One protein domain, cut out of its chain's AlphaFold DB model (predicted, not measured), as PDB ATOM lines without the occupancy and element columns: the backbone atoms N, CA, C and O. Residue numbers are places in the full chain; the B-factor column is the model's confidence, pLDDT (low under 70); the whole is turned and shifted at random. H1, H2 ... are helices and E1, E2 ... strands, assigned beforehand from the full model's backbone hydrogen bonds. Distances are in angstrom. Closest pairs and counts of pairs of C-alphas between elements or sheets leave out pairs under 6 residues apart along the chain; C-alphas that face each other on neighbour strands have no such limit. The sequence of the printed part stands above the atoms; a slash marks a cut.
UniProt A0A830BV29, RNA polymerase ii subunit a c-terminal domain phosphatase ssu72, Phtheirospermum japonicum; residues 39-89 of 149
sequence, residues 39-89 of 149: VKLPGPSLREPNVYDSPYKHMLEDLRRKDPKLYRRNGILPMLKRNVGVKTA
ATOM      1  N   VAL A  39      57.081   5.158-114.640       89.38
ATOM      2  CA  VAL A  39      57.834   5.980-113.698       89.38
ATOM      3  C   VAL A  39      57.299   5.744-112.296       89.38
ATOM      4  O   VAL A  39      56.109   5.914-112.051       89.38
ATOM      5  N   LYS A  40      58.196   5.419-111.363       90.19
ATOM      6  CA  LYS A  40      57.895   5.345-109.931       90.19
ATOM      7  C   LYS A  40      58.740   6.369-109.180       90.19
ATOM      8  O   LYS A  40      59.964   6.358-109.288       90.19
ATOM      9  N   LEU A  41      58.085   7.243-108.425       93.38
ATOM     10  CA  LEU A  41      58.713   8.210-107.530       93.38
ATOM     11  C   LEU A  41      58.347   7.873-106.076       93.38
ATOM     12  O   LEU A  41      57.207   7.472-105.823       93.38
ATOM     13  N   PRO A  42      59.272   8.041-105.111       93.69
ATOM     14  CA  PRO A  42      58.956   7.872-103.696       93.69
ATOM     15  C   PRO A  42      57.743   8.712-103.278       93.69
ATOM     16  O   PRO A  42      57.622   9.875-103.670       93.69
ATOM     17  N   GLY A  43      56.842   8.121-102.495       94.62
ATOM     18  CA  GLY A  43      55.722   8.824-101.869       94.62
ATOM     19  C   GLY A  43      55.895   8.967-100.354       94.62
ATOM     20  O   GLY A  43      57.025   8.901 -99.867       94.62
ATOM     21  N   PRO A  44      54.803   9.201 -99.603       92.69
ATOM     22  CA  PRO A  44      54.846   9.361 -98.145       92.69
ATOM     23  C   PRO A  44      55.343   8.113 -97.406       92.69
ATOM     24  O   PRO A  44      55.960   8.229 -96.349       92.69
ATOM     25  N   SER A  45      55.117   6.928 -97.977       93.31
ATOM     26  CA  SER A  45      55.568   5.647 -97.439       93.31
ATOM     27  C   SER A  45      56.071   4.716 -98.550       93.31
ATOM     28  O   SER A  45      55.814   4.931 -99.736       93.31
ATOM     29  N   LEU A  46      56.772   3.640 -98.170       87.19
ATOM     30  CA  LEU A  46      57.236   2.602 -99.107       87.19
ATOM     31  C   LEU A  46      56.087   1.909 -99.857       87.19
ATOM     32  O   LEU A  46      56.297   1.393-100.952       87.19
ATOM     33  N   ARG A  47      54.886   1.875 -99.267       93.19
ATOM     34  CA  ARG A  47      53.704   1.211 -99.838       93.19
ATOM     35  C   ARG A  47      52.889   2.127-100.749       93.19
ATOM     36  O   ARG A  47      52.015   1.642-101.456       93.19
ATOM     37  N   GLU A  48      53.196   3.420-100.759       92.69
ATOM     38  CA  GLU A  48      52.429   4.445-101.469       92.69
ATOM     39  C   GLU A  48      53.321   5.204-102.464       92.69
ATOM     40  O   GLU A  48      53.558   6.401-102.293       92.69
ATOM     41  N   PRO A  49      53.874   4.539-103.498       94.19
ATOM     42  CA  PRO A  49      54.660   5.221-104.517       94.19
ATOM     43  C   PRO A  49      53.769   6.104-105.398       94.19
ATOM     44  O   PRO A  49      52.622   5.771-105.689       94.19
ATOM     45  N   ASN A  50      54.332   7.196-105.911       95.06
ATOM     46  CA  ASN A  50      53.697   7.944-106.989       95.06
ATOM     47  C   ASN A  50      54.067   7.303-108.331       95.06
ATOM     48  O   ASN A  50      55.253   7.180-108.651       95.06
ATOM     49  N   VAL A  51      53.064   6.908-109.111       93.81
ATOM     50  CA  VAL A  51      53.244   6.274-110.422       93.81
ATOM     51  C   VAL A  51      52.731   7.208-111.511       93.81
ATOM     52  O   VAL A  51      51.659   7.791-111.358       93.81
ATOM     53  N   TYR A  52      53.497   7.366-112.591       93.06
ATOM     54  CA  TYR A  52      53.160   8.285-113.677       93.06
ATOM     55  C   TYR A  52      53.516   7.727-115.057       93.06
ATOM     56  O   TYR A  52      54.593   7.163-115.234       93.06
ATOM     57  N   ASP A  53      52.673   8.065-116.037       89.06
ATOM     58  CA  ASP A  53      52.938   7.950-117.482       89.06
ATOM     59  C   ASP A  53      52.824   9.330-118.180       89.06
ATOM     60  O   ASP A  53      52.578   9.449-119.375       89.06
ATOM     61  N   SER A  54      52.944  10.415-117.405       90.88
ATOM     62  CA  SER A  54      52.699  11.801-117.841       90.88
ATOM     63  C   SER A  54      53.985  12.614-118.082       90.88
ATOM     64  O   SER A  54      55.052  12.238-117.605       90.88
ATOM     65  N   PRO A  55      53.909  13.788-118.740       97.56
ATOM     66  CA  PRO A  55      55.019  14.747-118.812       97.56
ATOM     67  C   PRO A  55      55.538  15.208-117.441       97.56
ATOM     68  O   PRO A  55      54.768  15.317-116.481       97.56
ATOM     69  N   TYR A  56      56.821  15.587-117.349       98.31
ATOM     70  CA  TYR A  56      57.440  15.999-116.074       98.31
ATOM     71  C   TYR A  56      56.756  17.214-115.441       98.31
ATOM     72  O   TYR A  56      56.697  17.315-114.216       98.31
ATOM     73  N   LYS A  57      56.220  18.129-116.260       98.31
ATOM     74  CA  LYS A  57      55.487  19.307-115.775       98.31
ATOM     75  C   LYS A  57      54.250  18.900-114.971       98.31
ATOM     76  O   LYS A  57      54.044  19.430-113.885       98.31
ATOM     77  N   HIS A  58      53.497  17.912-115.457       98.31
ATOM     78  CA  HIS A  58      52.331  17.390-114.747       98.31
ATOM     79  C   HIS A  58      52.739  16.732-113.421       98.31
ATOM     80  O   HIS A  58      52.158  17.041-112.386       98.31
ATOM     81  N   MET A  59      53.794  15.905-113.423       98.06
ATOM     82  CA  MET A  59      54.320  15.301-112.189       98.06
ATOM     83  C   MET A  59      54.724  16.369-111.160       98.06
ATOM     84  O   MET A  59      54.434  16.248-109.973       98.06
ATOM     85  N   LEU A  60      55.394  17.434-111.616       98.38
ATOM     86  CA  LEU A  60      55.852  18.533-110.767       98.38
ATOM     87  C   LEU A  60      54.681  19.269-110.108       98.38
ATOM     88  O   LEU A  60      54.747  19.595-108.924       98.38
ATOM     89  N   GLU A  61      53.629  19.553-110.872       98.38
ATOM     90  CA  GLU A  61      52.422  20.228-110.390       98.38
ATOM     91  C   GLU A  61      51.619  19.339-109.432       98.38
ATOM     92  O   GLU A  61      51.219  19.803-108.362       98.38
ATOM     93  N   ASP A  62      51.466  18.052-109.752       98.19
ATOM     94  CA  ASP A  62      50.768  17.089-108.900       98.19
ATOM     95  C   ASP A  62      51.442  16.947-107.527       98.19
ATOM     96  O   ASP A  62      50.796  17.115-106.490       98.19
ATOM     97  N   LEU A  63      52.762  16.737-107.498       97.88
ATOM     98  CA  LEU A  63      53.499  16.605-106.239       97.88
ATOM     99  C   LEU A  63      53.538  17.912-105.438       97.88
ATOM    100  O   LEU A  63      53.473  17.880-104.209       97.88
ATOM    101  N   ARG A  64      53.585  19.076-106.104       97.75
ATOM    102  CA  ARG A  64      53.456  20.377-105.423       97.75
ATOM    103  C   ARG A  64      52.112  20.537-104.723       97.75
ATOM    104  O   ARG A  64      52.076  21.168-103.672       97.75
ATOM    105  N   ARG A  65      51.036  19.998-105.302       98.12
ATOM    106  CA  ARG A  65      49.690  20.041-104.722       98.12
ATOM    107  C   ARG A  65      49.513  19.021-103.596       98.12
ATOM    108  O   ARG A  65      48.843  19.338-102.622       98.12
ATOM    109  N   LYS A  66      50.105  17.829-103.722       97.25
ATOM    110  CA  LYS A  66      50.001  16.748-102.726       97.25
ATOM    111  C   LYS A  66      50.711  17.077-101.413       97.25
ATOM    112  O   LYS A  66      50.069  17.104-100.373       97.25
ATOM    113  N   ASP A  67      52.023  17.312-101.457       97.62
ATOM    114  CA  ASP A  67      52.805  17.671-100.264       97.62
ATOM    115  C   ASP A  67      54.114  18.390-100.650       97.62
ATOM    116  O   ASP A  67      55.177  17.772-100.809       97.62
ATOM    117  N   PRO A  68      54.095  19.725-100.784       97.31
ATOM    118  CA  PRO A  68      55.266  20.466-101.229       97.31
ATOM    119  C   PRO A  68      56.426  20.423-100.225       97.31
ATOM    120  O   PRO A  68      57.571  20.639-100.629       97.31
ATOM    121  N   LYS A  69      56.167  20.163 -98.934       98.00
ATOM    122  CA  LYS A  69      57.218  20.084 -97.910       98.00
ATOM    123  C   LYS A  69      57.956  18.754 -98.018       98.00
ATOM    124  O   LYS A  69      59.185  18.760 -98.102       98.00
ATOM    125  N   LEU A  70      57.225  17.641 -98.092       97.19
ATOM    126  CA  LEU A  70      57.796  16.306 -98.274       97.19
ATOM    127  C   LEU A  70      58.635  16.231 -99.549       97.19
ATOM    128  O   LEU A  70      59.809  15.860 -99.490       97.19
ATOM    129  N   TYR A  71      58.053  16.623-100.686       97.81
ATOM    130  CA  TYR A  71      58.701  16.458-101.989       97.81
ATOM    131  C   TYR A  71      59.823  17.469-102.252       97.81
ATOM    132  O   TYR A  71      60.646  17.281-103.149       97.81
ATOM    133  N   ARG A  72      59.890  18.555-101.472       97.19
ATOM    134  CA  ARG A  72      61.076  19.419-101.427       97.19
ATOM    135  C   ARG A  72      62.173  18.791-100.575       97.19
ATOM    136  O   ARG A  72      63.312  18.751-101.022       97.19
ATOM    137  N   ARG A  73      61.831  18.281 -99.385       96.69
ATOM    138  CA  ARG A  73      62.783  17.668 -98.447       96.69
ATOM    139  C   ARG A  73      63.479  16.439 -99.033       96.69
ATOM    140  O   ARG A  73      64.660  16.258 -98.792       96.69
ATOM    141  N   ASN A  74      62.770  15.614 -99.805       94.56
ATOM    142  CA  ASN A  74      63.351  14.429-100.450       94.56
ATOM    143  C   ASN A  74      63.961  14.703-101.842       94.56
ATOM    144  O   ASN A  74      64.306  13.763-102.553       94.56
ATOM    145  N   GLY A  75      64.049  15.970-102.263       96.62
ATOM    146  CA  GLY A  75      64.702  16.368-103.513       96.62
ATOM    147  C   GLY A  75      63.909  16.118-104.804       96.62
ATOM    148  O   GLY A  75      64.379  16.494-105.879       96.62
ATOM    149  N   ILE A  76      62.691  15.567-104.749       97.25
ATOM    150  CA  ILE A  76      61.913  15.244-105.958       97.25
ATOM    151  C   ILE A  76      61.442  16.501-106.703       97.25
ATOM    152  O   ILE A  76      61.516  16.542-107.930       97.25
ATOM    153  N   LEU A  77      60.994  17.555-106.011       98.06
ATOM    154  CA  LEU A  77      60.567  18.788-106.692       98.06
ATOM    155  C   LEU A  77      61.724  19.495-107.423       98.06
ATOM    156  O   LEU A  77      61.527  19.871-108.582       98.06
ATOM    157  N   PRO A  78      62.915  19.688-106.815       97.94
ATOM    158  CA  PRO A  78      64.093  20.161-107.544       97.94
ATOM    159  C   PRO A  78      64.455  19.278-108.746       97.94
ATOM    160  O   PRO A  78      64.660  19.800-109.841       97.94
ATOM    161  N   MET A  79      64.451  17.951-108.572       98.19
ATOM    162  CA  MET A  79      64.745  16.986-109.637       98.19
ATOM    163  C   MET A  79      63.772  17.114-110.818       98.19
ATOM    164  O   MET A  79      64.194  17.212-111.969       98.19
ATOM    165  N   LEU A  80      62.465  17.174-110.554       98.31
ATOM    166  CA  LEU A  80      61.456  17.351-111.599       98.31
ATOM    167  C   LEU A  80      61.566  18.722-112.272       98.31
ATOM    168  O   LEU A  80      61.401  18.816-113.486       98.31
ATOM    169  N   LYS A  81      61.902  19.779-111.520       98.31
ATOM    170  CA  LYS A  81      62.165  21.108-112.092       98.31
ATOM    171  C   LYS A  81      63.336  21.069-113.079       98.31
ATOM    172  O   LYS A  81      63.218  21.648-114.157       98.31
ATOM    173  N   ARG A  82      64.428  20.362-112.751       98.31
ATOM    174  CA  ARG A  82      65.531  20.099-113.693       98.31
ATOM    175  C   ARG A  82      65.019  19.349-114.921       98.31
ATOM    176  O   ARG A  82      65.276  19.785-116.037       98.31
ATOM    177  N   ASN A  83      64.261  18.267-114.731       98.44
ATOM    178  CA  ASN A  83      63.774  17.435-115.836       98.44
ATOM    179  C   ASN A  83      62.921  18.217-116.838       98.44
ATOM    180  O   ASN A  83      63.147  18.091-118.040       98.44
ATOM    181  N   VAL A  84      62.025  19.082-116.347       98.50
ATOM    182  CA  VAL A  84      61.225  19.999-117.179       98.50
ATOM    183  C   VAL A  84      62.110  20.896-118.050       98.50
ATOM    184  O   VAL A  84      61.767  21.149-119.201       98.50
ATOM    185  N   GLY A  85      63.250  21.363-117.534       97.94
ATOM    186  CA  GLY A  85      64.199  22.176-118.301       97.94
ATOM    187  C   GLY A  85      64.996  21.390-119.350       97.94
ATOM    188  O   GLY A  85      65.556  21.981-120.273       97.94
ATOM    189  N   VAL A  86      65.054  20.062-119.233       98.06
ATOM    190  CA  VAL A  86      65.808  19.200-120.151       98.06
ATOM    191  C   VAL A  86      64.937  18.739-121.317       98.06
ATOM    192  O   VAL A  86      65.350  18.910-122.468       98.06
ATOM    193  N   LYS A  87      63.756  18.165-121.032       98.12
ATOM    194  CA  LYS A  87      62.806  17.649-122.035       98.12
ATOM    195  C   LYS A  87      61.388  17.492-121.468       98.12
ATOM    196  O   LYS A  87      61.186  17.534-120.260       98.12
ATOM    197  N   THR A  88      60.405  17.259-122.339       97.94
ATOM    198  CA  THR A  88      58.972  17.249-121.987       97.94
ATOM    199  C   THR A  88      58.557  16.098-121.067       97.94
ATOM    200  O   THR A  88      57.863  16.315-120.069       97.94
ATOM    201  N   ALA A  89      58.951  14.868-121.397       97.38
ATOM    202  CA  ALA A  89      58.459  13.661-120.743       97.38
ATOM    203  C   ALA A  89      59.557  12.592-120.628       97.38
ATOM    204  O   ALA A  89      60.495  12.586-121.435       97.38
TER     205      ALA A  89
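Overview. This is residues 39 to 89 of the 149 residues of the protein "RNA polymerase ii subunit a c-terminal domain phosphatase ssu72" of Phtheirospermum japonicum (UniProt A0A830BV29). Two helices, H1 and H3, lie side by side and run opposite ways, with the short helix H2 set across one end between them, like the base of a U. A small two-stranded hairpin, E1 and E2, with an eight-residue loop, sits along one side of this helical part, with E2 nearer to H1 and E1 reaching towards the beginning of H3. The printed part has 51 residues, with two named strands and then three named helices in the order E1, E2, H1, H2, H3; the sheet E1 - E2 is antiparallel and the class is mostly helix. The whole is compact, with a radius of gyration of the C-alphas of 10.2 A and spans of 28 by 20 by 15 A.

Along the chain. Find C-alpha 39 at (57.834, 5.980, -113.698); there E1 begins, residues 39 to 41, 6.6 A from first to last C-alpha. Go on through residues 42 to 49 to E2, residues 50 to 52, 6.7 A long. At C-alpha 56, (57.440, 15.999, -116.074), H1 begins and runs to residue 66, 15.3 A from first to last C-alpha. H2 covers residues 68 to 73, 8.5 A. H3 covers residues 76 to 86, 15.2 A, and ends with C-alpha 86 at (65.808, 19.200, -120.151).

Arrangement. Start at the hairpin of E1 and E2, antiparallel neighbours whose directions stand at 157 degrees. Look at N 41 and O 50, 2.8 A apart, and N 52 and O 39, 3.0 A apart, both within hydrogen-bond range. From E2 the closest C-alphas to H1 are those of Tyr 52 and Met 59, 7.3 A apart. From E1 the closest C-alphas to H3 are those of Leu 41 and Ile 76, 7.9 A apart. H1 and H3 touch at a shallow tilt of 22 degrees, opposite ways, and their closest C-alphas are those of Tyr 56 and Val 84, 5.6 A apart. H1 and H2 are close but not clearly touching, about perpendicular at 73 degrees; the closest C-alphas, of Leu 63 and Tyr 71, are 6.7 A apart. H2 and H3 touch only at the corner, and only just, with 3 pairs of C-alphas within 8 A; the closest are those of Tyr 71 and Leu 77, 5.6 A. H2 is apart from E1 and from E2. In H1, H2 and H3 every O i to N i+4 pair is within hydrogen-bond range.

Size, cuts and confidence. The two C-alphas farthest apart are those of Arg 47 and Gly 85, at 29.8 A. The printed part has no cut. The link from E1 to E2 is short, the other three are tight, and no link is long. The mean pLDDT of the printed part is 96.1, and no printed residue is under 70.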